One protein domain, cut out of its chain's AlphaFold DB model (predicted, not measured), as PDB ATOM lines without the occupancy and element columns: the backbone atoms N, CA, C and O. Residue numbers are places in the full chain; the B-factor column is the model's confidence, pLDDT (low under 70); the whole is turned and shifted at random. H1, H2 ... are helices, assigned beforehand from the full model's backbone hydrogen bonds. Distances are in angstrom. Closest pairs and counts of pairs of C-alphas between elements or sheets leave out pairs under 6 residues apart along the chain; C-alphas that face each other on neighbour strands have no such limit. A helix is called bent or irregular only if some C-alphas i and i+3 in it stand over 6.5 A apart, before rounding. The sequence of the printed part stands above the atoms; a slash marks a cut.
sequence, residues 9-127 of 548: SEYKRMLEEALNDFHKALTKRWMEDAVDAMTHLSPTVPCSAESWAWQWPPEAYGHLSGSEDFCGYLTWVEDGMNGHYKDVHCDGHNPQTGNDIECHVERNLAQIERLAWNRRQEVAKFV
ATOM      1  N   SER A   9      30.181  42.164  -6.339       80.38
ATOM      2  CA  SER A   9      29.780  40.853  -5.830       80.38
ATOM      3  C   SER A   9      28.536  40.935  -4.943       80.38
ATOM      4  O   SER A   9      27.670  40.067  -5.042       80.38
ATOM      5  N   GLU A  10      28.408  41.980  -4.120       80.62
ATOM      6  CA  GLU A  10      27.196  42.221  -3.332       80.62
ATOM      7  C   GLU A  10      25.989  42.500  -4.225       80.62
ATOM      8  O   GLU A  10      24.943  41.890  -4.011       80.62
ATOM      9  N   TYR A  11      26.133  43.353  -5.245       83.19
ATOM     10  CA  TYR A  11      25.051  43.641  -6.187       83.19
ATOM     11  C   TYR A  11      24.589  42.381  -6.929       83.19
ATOM     12  O   TYR A  11      23.400  42.070  -6.896       83.19
ATOM     13  N   LYS A  12      25.515  41.614  -7.527       85.81
ATOM     14  CA  LYS A  12      25.184  40.366  -8.237       85.81
ATOM     15  C   LYS A  12      24.463  39.374  -7.331       85.81
ATOM     16  O   LYS A  12      23.447  38.811  -7.722       85.81
ATOM     17  N   ARG A  13      24.965  39.188  -6.105       86.69
ATOM     18  CA  ARG A  13      24.346  38.298  -5.118       86.69
ATOM     19  C   ARG A  13      22.924  38.748  -4.781       86.69
ATOM     20  O   ARG A  13      22.018  37.928  -4.818       86.69
ATOM     21  N   MET A  14      22.725  40.032  -4.480       84.88
ATOM     22  CA  MET A  14      21.404  40.567  -4.132       84.88
ATOM     23  C   MET A  14      20.416  40.500  -5.300       84.88
ATOM     24  O   MET A  14      19.242  40.218  -5.080       84.88
ATOM     25  N   LEU A  15      20.873  40.752  -6.529       86.94
ATOM     26  CA  LEU A  15      20.043  40.637  -7.726       86.94
ATOM     27  C   LEU A  15      19.616  39.184  -7.964       86.94
ATOM     28  O   LEU A  15      18.439  38.922  -8.188       86.94
ATOM     29  N   GLU A  16      20.558  38.245  -7.883       89.69
ATOM     30  CA  GLU A  16      20.291  36.818  -8.069       89.69
ATOM     31  C   GLU A  16      19.349  36.270  -6.987       89.69
ATOM     32  O   GLU A  16      18.394  35.563  -7.304       89.69
ATOM     33  N   GLU A  17      19.561  36.642  -5.720       86.12
ATOM     34  CA  GLU A  17      18.647  36.323  -4.615       86.12
ATOM     35  C   GLU A  17      17.239  36.873  -4.883       86.12
ATOM     36  O   GLU A  17      16.277  36.109  -4.858       86.12
ATOM     37  N   ALA A  18      17.112  38.155  -5.245       84.75
ATOM     38  CA  ALA A  18      15.816  38.775  -5.526       84.75
ATOM     39  C   ALA A  18      15.094  38.138  -6.729       84.75
ATOM     40  O   ALA A  18      13.877  37.958  -6.699       84.75
ATOM     41  N   LEU A  19      15.824  37.763  -7.786       91.06
ATOM     42  CA  LEU A  19      15.266  37.049  -8.941       91.06
ATOM     43  C   LEU A  19      14.779  35.644  -8.568       91.06
ATOM     44  O   LEU A  19      13.759  35.187  -9.089       91.06
ATOM     45  N   ASN A  20      15.497  34.951  -7.684       90.94
ATOM     46  CA  ASN A  20      15.134  33.610  -7.234       90.94
ATOM     47  C   ASN A  20      13.942  33.630  -6.270       90.94
ATOM     48  O   ASN A  20      13.046  32.793  -6.402       90.94
ATOM     49  N   ASP A  21      13.882  34.612  -5.372       86.00
ATOM     50  CA  ASP A  21      12.729  34.835  -4.499       86.00
ATOM     51  C   ASP A  21      11.484  35.200  -5.320       86.00
ATOM     52  O   ASP A  21      10.421  34.602  -5.130       86.00
ATOM     53  N   PHE A  22      11.632  36.089  -6.310       88.62
ATOM     54  CA  PHE A  22      10.573  36.409  -7.269       88.62
ATOM     55  C   PHE A  22      10.086  35.164  -8.015       88.62
ATOM     56  O   PHE A  22       8.882  34.927  -8.078       88.62
ATOM     57  N   HIS A  23      10.995  34.344  -8.555       93.31
ATOM     58  CA  HIS A  23      10.636  33.105  -9.251       93.31
ATOM     59  C   HIS A  23       9.842  32.158  -8.355       93.31
ATOM     60  O   HIS A  23       8.810  31.642  -8.773       93.31
ATOM     61  N   LYS A  24      10.286  31.955  -7.113       90.94
ATOM     62  CA  LYS A  24       9.607  31.069  -6.170       90.94
ATOM     63  C   LYS A  24       8.187  31.553  -5.860       90.94
ATOM     64  O   LYS A  24       7.251  30.754  -5.913       90.94
ATOM     65  N   ALA A  25       8.026  32.844  -5.567       89.56
ATOM     66  CA  ALA A  25       6.720  33.440  -5.291       89.56
ATOM     67  C   ALA A  25       5.810  33.412  -6.532       89.56
ATOM     68  O   ALA A  25       4.626  33.089  -6.432       89.56
ATOM     69  N   LEU A  26       6.375  33.668  -7.717       92.94
ATOM     70  CA  LEU A  26       5.664  33.626  -8.991       92.94
ATOM     71  C   LEU A  26       5.142  32.222  -9.292       92.94
ATOM     72  O   LEU A  26       3.962  32.074  -9.593       92.94
ATOM     73  N   THR A  27       5.992  31.200  -9.185       92.56
ATOM     74  CA  THR A  27       5.606  29.804  -9.427       92.56
ATOM     75  C   THR A  27       4.453  29.400  -8.521       92.56
ATOM     76  O   THR A  27       3.453  28.879  -9.006       92.56
ATOM     77  N   LYS A  28       4.551  29.715  -7.226       90.88
ATOM     78  CA  LYS A  28       3.487  29.456  -6.257       90.88
ATOM     79  C   LYS A  28       2.181  30.140  -6.663       90.88
ATOM     80  O   LYS A  28       1.172  29.464  -6.840       90.88
ATOM     81  N   ARG A  29       2.200  31.458  -6.868       90.19
ATOM     82  CA  ARG A  29       0.986  32.211  -7.205       90.19
ATOM     83  C   ARG A  29       0.349  31.747  -8.512       90.19
ATOM     84  O   ARG A  29      -0.868  31.632  -8.613       90.19
ATOM     85  N   TRP A  30       1.171  31.471  -9.518       92.94
ATOM     86  CA  TRP A  30       0.701  31.043 -10.827       92.94
ATOM     87  C   TRP A  30       0.130  29.625 -10.788       92.94
ATOM     88  O   TRP A  30      -0.858  29.360 -11.465       92.94
ATOM     89  N   MET A  31       0.688  28.724  -9.970       92.12
ATOM     90  CA  MET A  31       0.105  27.397  -9.738       92.12
ATOM     91  C   MET A  31      -1.264  27.488  -9.057       92.12
ATOM     92  O   MET A  31      -2.171  26.764  -9.452       92.12
ATOM     93  N   GLU A  32      -1.446  28.400  -8.099       89.75
ATOM     94  CA  GLU A  32      -2.748  28.639  -7.458       89.75
ATOM     95  C   GLU A  32      -3.796  29.149  -8.459       89.75
ATOM     96  O   GLU A  32      -4.876  28.569  -8.562       89.75
ATOM     97  N   ASP A  33      -3.465  30.178  -9.248       89.62
ATOM     98  CA  ASP A  33      -4.364  30.705 -10.288       89.62
ATOM     99  C   ASP A  33      -4.632  29.647 -11.385       89.62
ATOM    100  O   ASP A  33      -5.724  29.573 -11.949       89.62
ATOM    101  N   ALA A  34      -3.644  28.798 -11.693       91.25
ATOM    102  CA  ALA A  34      -3.787  27.691 -12.633       91.25
ATOM    103  C   ALA A  34      -4.742  26.616 -12.103       91.25
ATOM    104  O   ALA A  34      -5.594  26.154 -12.855       91.25
ATOM    105  N   VAL A  35      -4.632  26.231 -10.829       89.62
ATOM    106  CA  VAL A  35      -5.554  25.289 -10.173       89.62
ATOM    107  C   VAL A  35      -6.978  25.826 -10.161       89.62
ATOM    108  O   VAL A  35      -7.889  25.103 -10.563       89.62
ATOM    109  N   ASP A  36      -7.172  27.102  -9.831       88.19
ATOM    110  CA  ASP A  36      -8.488  27.741  -9.920       88.19
ATOM    111  C   ASP A  36      -9.052  27.667 -11.352       88.19
ATOM    112  O   ASP A  36     -10.176  27.211 -11.567       88.19
ATOM    113  N   ALA A  37      -8.246  27.979 -12.368       89.56
ATOM    114  CA  ALA A  37      -8.660  27.851 -13.764       89.56
ATOM    115  C   ALA A  37      -8.992  26.397 -14.166       89.56
ATOM    116  O   ALA A  37      -9.955  26.169 -14.902       89.56
ATOM    117  N   MET A  38      -8.227  25.413 -13.682       90.00
ATOM    118  CA  MET A  38      -8.440  23.985 -13.957       90.00
ATOM    119  C   MET A  38      -9.731  23.455 -13.318       90.00
ATOM    120  O   MET A  38     -10.485  22.747 -13.986       90.00
ATOM    121  N   THR A  39     -10.031  23.839 -12.073       88.31
ATOM    122  CA  THR A  39     -11.268  23.437 -11.366       88.31
ATOM    123  C   THR A  39     -12.529  23.947 -12.077       88.31
ATOM    124  O   THR A  39     -13.569  23.285 -12.070       88.31
ATOM    125  N   HIS A  40     -12.424  25.079 -12.783       87.12
ATOM    126  CA  HIS A  40     -13.486  25.656 -13.610       87.12
ATOM    127  C   HIS A  40     -13.459  25.196 -15.078       87.12
ATOM    128  O   HIS A  40     -14.242  25.700 -15.885       87.12
ATOM    129  N   LEU A  41     -12.573  24.258 -15.444       85.75
ATOM    130  CA  LEU A  41     -12.347  23.802 -16.823       85.75
ATOM    131  C   LEU A  41     -12.106  24.954 -17.811       85.75
ATOM    132  O   LEU A  41     -12.550  24.925 -18.963       85.75
ATOM    133  N   SER A  42     -11.396  25.989 -17.362       88.50
ATOM    134  CA  SER A  42     -11.017  27.109 -18.211       88.50
ATOM    135  C   SER A  42     -10.185  26.615 -19.401       88.50
ATOM    136  O   SER A  42      -9.174  25.931 -19.207       88.50
ATOM    137  N   PRO A  43     -10.534  26.991 -20.644       86.38
ATOM    138  CA  PRO A  43      -9.778  26.578 -21.824       86.38
ATOM    139  C   PRO A  43      -8.416  27.283 -21.938       86.38
ATOM    140  O   PRO A  43      -7.607  26.909 -22.788       86.38
ATOM    141  N   THR A  44      -8.168  28.306 -21.116       89.56
ATOM    142  CA  THR A  44      -6.990  29.178 -21.193       89.56
ATOM    143  C   THR A  44      -6.098  29.041 -19.968       89.56
ATOM    144  O   THR A  44      -6.593  29.043 -18.839       89.56
ATOM    145  N   VAL A  45      -4.783  29.028 -20.198       91.00
ATOM    146  CA  VAL A  45      -3.772  29.158 -19.142       91.00
ATOM    147  C   VAL A  45      -3.781  30.606 -18.631       91.00
ATOM    148  O   VAL A  45      -3.654  31.528 -19.441       91.00
ATOM    149  N   PRO A  46      -3.912  30.855 -17.316       88.69
ATOM    150  CA  PRO A  46      -3.843  32.209 -16.771       88.69
ATOM    151  C   PRO A  46      -2.547  32.913 -17.178       88.69
ATOM    152  O   PRO A  46      -1.475  32.316 -17.115       88.69
ATOM    153  N   CYS A  47      -2.638  34.184 -17.577       85.88
ATOM    154  CA  CYS A  47      -1.485  35.031 -17.914       85.88
ATOM    155  C   CYS A  47      -0.522  34.455 -18.978       85.88
ATOM    156  O   CYS A  47       0.635  34.866 -19.038       85.88
ATOM    157  N   SER A  48      -0.974  33.526 -19.827       89.00
ATOM    158  CA  SER A  48      -0.171  32.947 -20.908       89.00
ATOM    159  C   SER A  48      -0.975  32.855 -22.201       89.00
ATOM    160  O   SER A  48      -2.177  32.605 -22.192       89.00
ATOM    161  N   ALA A  49      -0.297  33.057 -23.332       88.00
ATOM    162  CA  ALA A  49      -0.871  32.826 -24.657       88.00
ATOM    163  C   ALA A  49      -0.797  31.347 -25.083       88.00
ATOM    164  O   ALA A  49      -1.374  30.970 -26.103       88.00
ATOM    165  N   GLU A  50      -0.068  30.513 -24.338       90.75
ATOM    166  CA  GLU A  50       0.009  29.081 -24.608       90.75
ATOM    167  C   GLU A  50      -1.301  28.374 -24.236       90.75
ATOM    168  O   GLU A  50      -1.951  28.699 -23.242       90.75
ATOM    169  N   SER A  51      -1.671  27.355 -25.013       90.75
ATOM    170  CA  SER A  51      -2.709  26.409 -24.606       90.75
ATOM    171  C   SER A  51      -2.204  25.517 -23.473       90.75
ATOM    172  O   SER A  51      -1.001  25.263 -23.368       90.75
ATOM    173  N   TRP A  52      -3.125  24.976 -22.674       93.06
ATOM    174  CA  TRP A  52      -2.791  23.929 -21.711       93.06
ATOM    175  C   TRP A  52      -2.053  22.768 -22.386       93.06
ATOM    176  O   TRP A  52      -2.427  22.346 -23.483       93.06
ATOM    177  N   ALA A  53      -1.031  22.231 -21.718       92.62
ATOM    178  CA  ALA A  53      -0.334  21.022 -22.157       92.62
ATOM    179  C   ALA A  53      -1.268  19.797 -22.191       92.62
ATOM    180  O   ALA A  53      -1.049  18.866 -22.970       92.62
ATOM    181  N   TRP A  54      -2.320  19.816 -21.372       91.31
ATOM    182  CA  TRP A  54      -3.418  18.863 -21.377       91.31
ATOM    183  C   TRP A  54      -4.764  19.567 -21.201       91.31
ATOM    184  O   TRP A  54      -4.939  20.356 -20.275       91.31
ATOM    185  N   GLN A  55      -5.721  19.268 -22.078       87.31
ATOM    186  CA  GLN A  55      -7.098  19.739 -21.958       87.31
ATOM    187  C   GLN A  55      -7.999  18.589 -21.539       87.31
ATOM    188  O   GLN A  55      -7.985  17.519 -22.146       87.31
ATOM    189  N   TRP A  56      -8.808  18.838 -20.519       86.81
ATOM    190  CA  TRP A  56      -9.734  17.845 -20.013       86.81
ATOM    191  C   TRP A  56     -11.049  17.818 -20.781       86.81
ATOM    192  O   TRP A  56     -11.564  18.873 -21.161       86.81
ATOM    193  N   PRO A  57     -11.641  16.627 -20.955       84.44
ATOM    194  CA  PRO A  57     -13.009  16.524 -21.423       84.44
ATOM    195  C   PRO A  57     -13.985  16.963 -20.303       84.44
ATOM    196  O   PRO A  57     -13.616  16.936 -19.124       84.44
ATOM    197  N   PRO A  58     -15.231  17.366 -20.622       83.31
ATOM    198  CA  PRO A  58     -16.202  17.844 -19.629       83.31
ATOM    199  C   PRO A  58     -16.454  16.871 -18.468       83.31
ATOM    200  O   PRO A  58     -16.724  17.286 -17.343       83.31
ATOM    201  N   GLU A  59     -16.325  15.570 -18.720       81.44
ATOM    202  CA  GLU A  59     -16.473  14.501 -17.738       81.44
ATOM    203  C   GLU A  59     -15.408  14.555 -16.633       81.44
ATOM    204  O   GLU A  59     -15.606  13.967 -15.575       81.44
ATOM    205  N   ALA A  60     -14.303  15.282 -16.820       84.25
ATOM    206  CA  ALA A  60     -13.293  15.493 -15.787       84.25
ATOM    207  C   ALA A  60     -13.728  16.466 -14.687       84.25
ATOM    208  O   ALA A  60     -13.096  16.506 -13.632       84.25
ATOM    209  N   TYR A  61     -14.802  17.236 -14.906       83.94
ATOM    210  CA  TYR A  61     -15.274  18.234 -13.946       83.94
ATOM    211  C   TYR A  61     -15.462  17.641 -12.548       83.94
ATOM    212  O   TYR A  61     -14.996  18.209 -11.566       83.94
ATOM    213  N   GLY A  62     -16.079  16.458 -12.454       81.38
ATOM    214  CA  GLY A  62     -16.327  15.799 -11.172       81.38
ATOM    215  C   GLY A  62     -15.061  15.389 -10.415       81.38
ATOM    216  O   GLY A  62     -15.092  15.340  -9.191       81.38
ATOM    217  N   HIS A  63     -13.952  15.150 -11.122       87.88
ATOM    218  CA  HIS A  63     -12.641  14.872 -10.531       87.88
ATOM    219  C   HIS A  63     -11.909  16.156 -10.100       87.88
ATOM    220  O   HIS A  63     -11.256  16.178  -9.063       87.88
ATOM    221  N   LEU A  64     -12.022  17.235 -10.883       86.31
ATOM    222  CA  LEU A  64     -11.268  18.478 -10.666       86.31
ATOM    223  C   LEU A  64     -11.967  19.503  -9.757       86.31
ATOM    224  O   LEU A  64     -11.308  20.421  -9.295       86.31
ATOM    225  N   SER A  65     -13.278  19.390  -9.520       78.25
ATOM    226  CA  SER A  65     -14.073  20.394  -8.778       78.25
ATOM    227  C   SER A  65     -14.726  19.877  -7.487       78.25
ATOM    228  O   SER A  65     -15.493  20.597  -6.845       78.25
ATOM    229  N   GLY A  66     -14.487  18.618  -7.115       65.25
ATOM    230  CA  GLY A  66     -15.090  18.020  -5.921       65.25
ATOM    231  C   GLY A  66     -14.423  18.487  -4.620       65.25
ATOM    232  O   GLY A  66     -13.239  18.797  -4.601       65.25
ATOM    233  N   SER A  67     -15.180  18.518  -3.520       54.75
ATOM    234  CA  SER A  67     -14.783  19.199  -2.277       54.75
ATOM    235  C   SER A  67     -13.934  18.390  -1.281       54.75
ATOM    236  O   SER A  67     -13.549  18.963  -0.268       54.75
ATOM    237  N   GLU A  68     -13.657  17.097  -1.505       53.34
ATOM    238  CA  GLU A  68     -12.842  16.260  -0.595       53.34
ATOM    239  C   GLU A  68     -12.057  15.177  -1.387       53.34
ATOM    240  O   GLU A  68     -12.668  14.317  -2.012       53.34
ATOM    241  N   ASP A  69     -10.713  15.208  -1.364       57.03
ATOM    242  CA  ASP A  69      -9.781  14.132  -1.796       57.03
ATOM    243  C   ASP A  69      -9.792  13.642  -3.273       57.03
ATOM    244  O   ASP A  69      -9.329  12.540  -3.568       57.03
ATOM    245  N   PHE A  70     -10.259  14.430  -4.252       73.38
ATOM    246  CA  PHE A  70     -10.390  13.927  -5.636       73.38
ATOM    247  C   PHE A  70      -9.127  14.009  -6.493       73.38
ATOM    248  O   PHE A  70      -8.800  13.036  -7.172       73.38
ATOM    249  N   CYS A  71      -8.398  15.127  -6.468       86.50
ATOM    250  CA  CYS A  71      -7.178  15.286  -7.252       86.50
ATOM    251  C   CYS A  71      -5.992  15.623  -6.352       86.50
ATOM    252  O   CYS A  71      -5.853  16.765  -5.913       86.50
ATOM    253  N   GLY A  72      -5.092  14.655  -6.146       87.50
ATOM    254  CA  GLY A  72      -3.925  14.829  -5.271       87.50
ATOM    255  C   GLY A  72      -3.053  16.035  -5.639       87.50
ATOM    256  O   GLY A  72      -2.474  16.665  -4.760       87.50
ATOM    257  N   TYR A  73      -3.005  16.411  -6.922       89.88
ATOM    258  CA  TYR A  73      -2.288  17.602  -7.387       89.88
ATOM    259  C   TYR A  73      -2.949  18.917  -6.969       89.88
ATOM    260  O   TYR A  73      -2.235  19.846  -6.604       89.88
ATOM    261  N   LEU A  74      -4.283  19.010  -7.013       88.44
ATOM    262  CA  LEU A  74      -4.997  20.222  -6.596       88.44
ATOM    263  C   LEU A  74      -4.904  20.383  -5.077       88.44
ATOM    264  O   LEU A  74      -4.514  21.449  -4.610       88.44
ATOM    265  N   THR A  75      -5.124  19.295  -4.330       86.81
ATOM    266  CA  THR A  75      -4.952  19.261  -2.870       86.81
ATOM    267  C   THR A  75      -3.532  19.652  -2.468       86.81
ATOM    268  O   THR A  75      -3.348  20.474  -1.581       86.81
ATOM    269  N   TRP A  76      -2.510  19.157  -3.173       89.94
ATOM    270  CA  TRP A  76      -1.123  19.561  -2.927       89.94
ATOM    271  C   TRP A  76      -0.893  21.071  -3.110       89.94
ATOM    272  O   TRP A  76      -0.149  21.673  -2.331       89.94
ATOM    273  N   VAL A  77      -1.524  21.699  -4.112       88.44
ATOM    274  CA  VAL A  77      -1.447  23.158  -4.303       88.44
ATOM    275  C   VAL A  77      -2.180  23.904  -3.187       88.44
ATOM    276  O   VAL A  77      -1.631  24.861  -2.638       88.44
ATOM    277  N   GLU A  78      -3.380  23.452  -2.816       82.56
ATOM    278  CA  GLU A  78      -4.185  24.021  -1.726       82.56
ATOM    279  C   GLU A  78      -3.484  23.919  -0.361       82.56
ATOM    280  O   GLU A  78      -3.492  24.883   0.410       82.56
ATOM    281  N   ASP A  79      -2.774  22.816  -0.113       84.94
ATOM    282  CA  ASP A  79      -1.966  22.557   1.087       84.94
ATOM    283  C   ASP A  79      -0.628  23.325   1.107       84.94
ATOM    284  O   ASP A  79       0.226  23.120   1.980       84.94
ATOM    285  N   GLY A  80      -0.420  24.234   0.152       82.50
ATOM    286  CA  GLY A  80       0.726  25.138   0.116       82.50
ATOM    287  C   GLY A  80       1.977  24.563  -0.547       82.50
ATOM    288  O   GLY A  80       3.063  25.102  -0.333       82.50
ATOM    289  N   MET A  81       1.840  23.514  -1.367       87.75
ATOM    290  CA  MET A  81       2.903  22.969  -2.224       87.75
ATOM    291  C   MET A  81       4.133  22.464  -1.459       87.75
ATOM    292  O   MET A  81       5.280  22.716  -1.831       87.75
ATOM    293  N   ASN A  82       3.914  21.732  -0.366       82.31
ATOM    294  CA  ASN A  82       5.006  21.100   0.372       82.31
ATOM    295  C   ASN A  82       5.607  19.937  -0.446       82.31
ATOM    296  O   ASN A  82       4.904  18.987  -0.782       82.31
ATOM    297  N   GLY A  83       6.907  19.988  -0.755       82.62
ATOM    298  CA  GLY A  83       7.580  18.984  -1.598       82.62
ATOM    299  C   GLY A  83       7.500  19.301  -3.098       82.62
ATOM    300  O   GLY A  83       7.222  20.434  -3.475       82.62
ATOM    301  N   HIS A  84       7.790  18.329  -3.969       83.19
ATOM    302  CA  HIS A  84       7.707  18.512  -5.423       83.19
ATOM    303  C   HIS A  84       6.459  17.811  -5.966       83.19
ATOM    304  O   HIS A  84       6.163  16.689  -5.568       83.19
ATOM    305  N   TYR A  85       5.786  18.387  -6.971       82.00
ATOM    306  CA  TYR A  85       4.614  17.745  -7.595       82.00
ATOM    307  C   TYR A  85       4.900  16.337  -8.155       82.00
ATOM    308  O   TYR A  85       3.979  15.576  -8.397       82.00
ATOM    309  N   LYS A  86       6.166  15.953  -8.370       84.00
ATOM    310  CA  LYS A  86       6.529  14.619  -8.876       84.00
ATOM    311  C   LYS A  86       6.323  13.525  -7.831       84.00
ATOM    312  O   LYS A  86       6.219  12.362  -8.199       84.00
ATOM    313  N   ASP A  87       6.259  13.915  -6.562       87.50
ATOM    314  CA  ASP A  87       6.004  13.025  -5.433       87.50
ATOM    315  C   ASP A  87       4.496  12.880  -5.157       87.50
ATOM    316  O   ASP A  87       4.086  12.071  -4.326       87.50
ATOM    317  N   VAL A  88       3.666  13.657  -5.860       88.94
ATOM    318  CA  VAL A  88       2.209  13.637  -5.746       88.94
ATOM    319  C   VAL A  88       1.639  12.595  -6.703       88.94
ATOM    320  O   VAL A  88       2.033  12.516  -7.869       88.94
ATOM    321  N   HIS A  89       0.688  11.803  -6.208       85.25
ATOM    322  CA  HIS A  89      -0.019  10.795  -6.986       85.25
ATOM    323  C   HIS A  89      -1.508  11.122  -7.076       85.25
ATOM    324  O   HIS A  89      -2.087  11.673  -6.140       85.25
ATOM    325  N   CYS A  90      -2.120  10.780  -8.206       87.88
ATOM    326  CA  CYS A  90      -3.537  10.989  -8.443       87.88
ATOM    327  C   CYS A  90      -4.094   9.857  -9.311       87.88
ATOM    328  O   CYS A  90      -3.647   9.675 -10.444       87.88
ATOM    329  N   ASP A  91      -5.094   9.146  -8.791       84.50
ATOM    330  CA  ASP A  91      -5.709   7.995  -9.462       84.50
ATOM    331  C   ASP A  91      -6.727   8.402 -10.542       84.50
ATOM    332  O   ASP A  91      -7.202   7.563 -11.302       84.50
ATOM    333  N   GLY A  92      -7.078   9.693 -10.629       85.69
ATOM    334  CA  GLY A  92      -8.010  10.193 -11.644       85.69
ATOM    335  C   GLY A  92      -9.475   9.824 -11.395       85.69
ATOM    336  O   GLY A  92     -10.295   9.921 -12.303       85.69
ATOM    337  N   HIS A  93      -9.836   9.389 -10.189       86.38
ATOM    338  CA  HIS A  93     -11.191   8.927  -9.909       86.38
ATOM    339  C   HIS A  93     -12.223  10.067  -9.990       86.38
ATOM    340  O   HIS A  93     -12.059  11.109  -9.346       86.38
ATOM    341  N   ASN A  94     -13.306   9.870 -10.753       85.12
ATOM    342  CA  ASN A  94     -14.440  10.792 -10.805       85.12
ATOM    343  C   ASN A  94     -15.621  10.258  -9.964       85.12
ATOM    344  O   ASN A  94     -16.337   9.356 -10.410       85.12
ATOM    345  N   PRO A  95     -15.932  10.872  -8.810       79.00
ATOM    346  CA  PRO A  95     -17.001  10.424  -7.912       79.00
ATOM    347  C   PRO A  95     -18.413  10.590  -8.486       79.00
ATOM    348  O   PRO A  95     -19.336   9.895  -8.069       79.00
ATOM    349  N   GLN A  96     -18.610  11.522  -9.423       81.88
ATOM    350  CA  GLN A  96     -19.927  11.814  -9.991       81.88
ATOM    351  C   GLN A  96     -20.367  10.732 -10.978       81.88
ATOM    352  O   GLN A  96     -21.563  10.496 -11.147       81.88
ATOM    353  N   THR A  97     -19.406  10.082 -11.637       82.19
ATOM    354  CA  THR A  97     -19.664   9.051 -12.653       82.19
ATOM    355  C   THR A  97     -19.205   7.657 -12.225       82.19
ATOM    356  O   THR A  97     -19.664   6.676 -12.806       82.19
ATOM    357  N   GLY A  98     -18.340   7.556 -11.210       80.62
ATOM    358  CA  GLY A  98     -17.737   6.309 -10.734       80.62
ATOM    359  C   GLY A  98     -16.642   5.750 -11.648       80.62
ATOM    360  O   GLY A  98     -16.189   4.632 -11.416       80.62
ATOM    361  N   ASN A  99     -16.237   6.497 -12.679       84.69
ATOM    362  CA  ASN A  99     -15.213   6.101 -13.644       84.69
ATOM    363  C   ASN A  99     -13.885   6.813 -13.362       84.69
ATOM    364  O   ASN A  99     -13.874   7.925 -12.834       84.69
ATOM    365  N   ASP A 100     -12.785   6.212 -13.802       85.81
ATOM    366  CA  ASP A 100     -11.465   6.838 -13.747       85.81
ATOM    367  C   ASP A 100     -11.201   7.646 -15.025       85.81
ATOM    368  O   ASP A 100     -11.586   7.242 -16.130       85.81
ATOM    369  N   ILE A 101     -10.554   8.801 -14.871       86.31
ATOM    370  CA  ILE A 101     -10.167   9.704 -15.956       86.31
ATOM    371  C   ILE A 101      -8.651   9.904 -16.003       86.31
ATOM    372  O   ILE A 101      -7.948   9.789 -15.002       86.31
ATOM    373  N   GLU A 102      -8.129  10.278 -17.170       86.81
ATOM    374  CA  GLU A 102      -6.731  10.697 -17.290       86.81
ATOM    375  C   GLU A 102      -6.540  12.081 -16.648       86.81
ATOM    376  O   GLU A 102      -6.920  13.109 -17.215       86.81
ATOM    377  N   CYS A 103      -5.972  12.098 -15.434       86.00
ATOM    378  CA  CYS A 103      -5.807  13.315 -14.640       86.00
ATOM    379  C   CYS A 103      -4.851  14.319 -15.297       86.00
ATOM    380  O   CYS A 103      -5.241  15.453 -15.510       86.00
ATOM    381  N   HIS A 104      -3.613  13.952 -15.621       89.88
ATOM    382  CA  HIS A 104      -2.640  14.808 -16.324       89.88
ATOM    383  C   HIS A 104      -2.402  16.239 -15.783       89.88
ATOM    384  O   HIS A 104      -1.741  17.048 -16.445       89.88
ATOM    385  N   VAL A 105      -2.863  16.562 -14.566       90.25
ATOM    386  CA  VAL A 105      -2.629  17.859 -13.910       90.25
ATOM    387  C   VAL A 105      -1.131  18.098 -13.722       90.25
ATOM    388  O   VAL A 105      -0.673  19.229 -13.873       90.25
ATOM    389  N   GLU A 106      -0.331  17.046 -13.525       91.00
ATOM    390  CA  GLU A 106       1.128  17.138 -13.434       91.00
ATOM    391  C   GLU A 106       1.766  17.783 -14.668       91.00
ATOM    392  O   GLU A 106       2.744  18.521 -14.540       91.00
ATOM    393  N   ARG A 107       1.212  17.548 -15.867       92.31
ATOM    394  CA  ARG A 107       1.736  18.135 -17.110       92.31
ATOM    395  C   ARG A 107       1.482  19.633 -17.164       92.31
ATOM    396  O   ARG A 107       2.359  20.385 -17.588       92.31
ATOM    397  N   ASN A 108       0.307  20.061 -16.711       93.06
ATOM    398  CA  ASN A 108      -0.053  21.472 -16.665       93.06
ATOM    399  C   ASN A 108       0.707  22.203 -15.549       93.06
ATOM    400  O   ASN A 108       1.213  23.293 -15.788       93.06
ATOM    401  N   LEU A 109       0.917  21.589 -14.379       92.56
ATOM    402  CA  LEU A 109       1.773  22.165 -13.331       92.56
ATOM    403  C   LEU A 109       3.238  22.292 -13.783       92.56
ATOM    404  O   LEU A 109       3.857  23.334 -13.567       92.56
ATOM    405  N   ALA A 110       3.776  21.287 -14.483       92.56
ATOM    406  CA  ALA A 110       5.107  21.367 -15.088       92.56
ATOM    407  C   ALA A 110       5.206  22.487 -16.143       92.56
ATOM    408  O   ALA A 110       6.242  23.148 -16.264       92.56
ATOM    409  N   GLN A 111       4.130  22.730 -16.903       95.06
ATOM    410  CA  GLN A 111       4.049  23.867 -17.822       95.06
ATOM    411  C   GLN A 111       4.128  25.200 -17.065       95.06
ATOM    412  O   GLN A 111       4.889  26.068 -17.491       95.06
ATOM    413  N   ILE A 112       3.405  25.357 -15.950       94.75
ATOM    414  CA  ILE A 112       3.438  26.579 -15.130       94.75
ATOM    415  C   ILE A 112       4.833  26.834 -14.548       94.75
ATOM    416  O   ILE A 112       5.328  27.953 -14.643       94.75
ATOM    417  N   GLU A 113       5.508  25.810 -14.021       93.31
ATOM    418  CA  GLU A 113       6.887  25.941 -13.521       93.31
ATOM    419  C   GLU A 113       7.841  26.434 -14.624       93.31
ATOM    420  O   GLU A 113       8.622  27.366 -14.421       93.31
ATOM    421  N   ARG A 114       7.731  25.871 -15.836       95.06
ATOM    422  CA  ARG A 114       8.513  26.324 -16.995       95.06
ATOM    423  C   ARG A 114       8.196  27.775 -17.366       95.06
ATOM    424  O   ARG A 114       9.115  28.529 -17.683       95.06
ATOM    425  N   LEU A 115       6.922  28.167 -17.359       94.62
ATOM    426  CA  LEU A 115       6.501  29.535 -17.672       94.62
ATOM    427  C   LEU A 115       7.039  30.536 -16.640       94.62
ATOM    428  O   LEU A 115       7.586  31.569 -17.027       94.62
ATOM    429  N   ALA A 116       6.975  30.207 -15.350       93.62
ATOM    430  CA  ALA A 116       7.531  31.033 -14.283       93.62
ATOM    431  C   ALA A 116       9.060  31.169 -14.395       93.62
ATOM    432  O   ALA A 116       9.593  32.277 -14.267       93.62
ATOM    433  N   TRP A 117       9.769  30.082 -14.719       93.75
ATOM    434  CA  TRP A 117      11.209  30.130 -14.984       93.75
ATOM    435  C   TRP A 117      11.543  31.017 -16.187       93.75
ATOM    436  O   TRP A 117      12.401  31.896 -16.089       93.75
ATOM    437  N   ASN A 118      10.844  30.831 -17.312       93.19
ATOM    438  CA  ASN A 118      11.020  31.661 -18.504       93.19
ATOM    439  C   ASN A 118      10.799  33.137 -18.175       93.19
ATOM    440  O   ASN A 118      11.607  33.977 -18.566       93.19
ATOM    441  N   ARG A 119       9.773  33.441 -17.378       92.25
ATOM    442  CA  ARG A 119       9.482  34.804 -16.951       92.25
ATOM    443  C   ARG A 119      10.589  35.398 -16.083       92.25
ATOM    444  O   ARG A 119      10.983  36.540 -16.305       92.25
ATOM    445  N   ARG A 120      11.156  34.637 -15.142       93.06
ATOM    446  CA  ARG A 120      12.347  35.074 -14.389       93.06
ATOM    447  C   ARG A 120      13.525  35.363 -15.317       93.06
ATOM    448  O   ARG A 120      14.251  36.329 -15.092       93.06
ATOM    449  N   GLN A 121      13.735  34.546 -16.349       92.81
ATOM    450  CA  GLN A 121      14.806  34.766 -17.327       92.81
ATOM    451  C   GLN A 121      14.558  36.007 -18.194       92.81
ATOM    452  O   GLN A 121      15.501  36.740 -18.481       92.81
ATOM    453  N   GLU A 122      13.314  36.274 -18.590       89.62
ATOM    454  CA  GLU A 122      12.930  37.511 -19.282       89.62
ATOM    455  C   GLU A 122      13.201  38.742 -18.417       89.62
ATOM    456  O   GLU A 122      13.874  39.663 -18.870       89.62
ATOM    457  N   VAL A 123      12.749  38.722 -17.158       88.69
ATOM    458  CA  VAL A 123      12.995  39.804 -16.198       88.69
ATOM    459  C   VAL A 123      14.496  40.029 -16.023       88.69
ATOM    460  O   VAL A 123      14.953  41.158 -16.138       88.69
ATOM    461  N   ALA A 124      15.284  38.966 -15.830       88.69
ATOM    462  CA  ALA A 124      16.736  39.071 -15.686       88.69
ATOM    463  C   ALA A 124      17.422  39.691 -16.917       88.69
ATOM    464  O   ALA A 124      18.362  40.463 -16.763       88.69
ATOM    465  N   LYS A 125      16.947  39.387 -18.132       86.81
ATOM    466  CA  LYS A 125      17.460  39.986 -19.377       86.81
ATOM    467  C   LYS A 125      17.053  41.447 -19.554       86.81
ATOM    468  O   LYS A 125      17.753  42.181 -20.239       86.81
ATOM    469  N   PHE A 126      15.915  41.839 -18.987       85.00
ATOM    470  CA  PHE A 126      15.387  43.198 -19.065       85.00
ATOM    471  C   PHE A 126      15.943  44.116 -17.969       85.00
ATOM    472  O   PHE A 126      15.679  45.309 -17.972       85.00
ATOM    473  N   VAL A 127      16.713  43.593 -17.016       84.00
ATOM    474  CA  VAL A 127      17.430  44.420 -16.044       84.00
ATOM    475  C   VAL A 127      18.621  45.109 -16.734       84.00
ATOM    476  O   VAL A 127      19.411  44.417 -17.377       84.00
TER     477      VAL A 127
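AT A GLANCE: This is residues 9 to 127 of the 548 residues of an uncharacterized protein of Amycolatopsis thailandensis (UniProt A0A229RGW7). What does the model look like? Two long helices, H1 and H4, run side by side in opposite ways as a stalk, and the end of H1 and the beginning of H4 meet a loose head made of the short helices H2 and H3 and two long loop stretches, residues 40 to 57 and 79 to 104. Residues 9 to 14 of H1 stick out at the far end of the stalk. What is it built of, and how large is it? The printed part has 119 residues with four named helices, H1 to H4 in chain order, and no named strand, and its class is all helix. It is only just compact, close to loose, with a radius of gyration of the C-alphas of 16.3 A, and its outline is a rod spanning 59 by 28 by 18 A.

IN THESE COORDINATES: Where is the longest helix? H1 holds residues 9 to 39 and is 44.9 A long, from C-alpha 9 at (29.780, 40.853, -5.830) to C-alpha 39 at (-11.268, 23.437, -11.366). Where are the others? H4, residues 105 to 126, is 31.5 A long and ends with C-alpha 126 at (15.387, 43.198, -19.065). H2, residues 58 to 64, measures 10.3 A, and H3, residues 72 to 78, measures 9.9 A.

HOW THE PARTS SIT: How do H1 and H4 stand? They touch, closest at the C-alphas of Thr 27 and Ala 116, 5.4 A apart, and run opposite ways at a shallow tilt of 34 degrees, only just short of steep. What else touches H1? With residues 31 to 35 alone H1 touches H3 at a steep tilt of 62 degrees, the closest C-alphas being those of Val 35 and Leu 74, 6.2 A apart. With residues 38 to 39 alone it only just touches H2, with 3 pairs of C-alphas within 8 A, the closest those of Thr 39 and Leu 64 at 5.0 A. Which helices stay apart? H2 and H4 are apart, while H3 and H4 are close but not clearly touching, with the C-alphas of Tyr 73 and Val 105 6.5 A apart. What do the backbones show? Every O i to N i+4 pair is within hydrogen-bond range in H1, H3 and H4, but H2, only just irregular with C-alphas 59 and 62 6.7 A apart, has 1 of 3, beside 3 of 4 O i to N i+3 pairs.

THE WHOLE: How far does it reach? The two C-alphas farthest apart, those of Ser 9 and Thr 97, are 59.2 A apart. Which links are long? H1 to H2, with 18 residues, and H3 to H4, with 26, are long links, and in the latter residues 93 to 94 pair antiparallel with residues 99 to 100. Is it whole and confident? The printed part has no cut, its mean pLDDT is 86.8, and residues 66 to 69 are under 70.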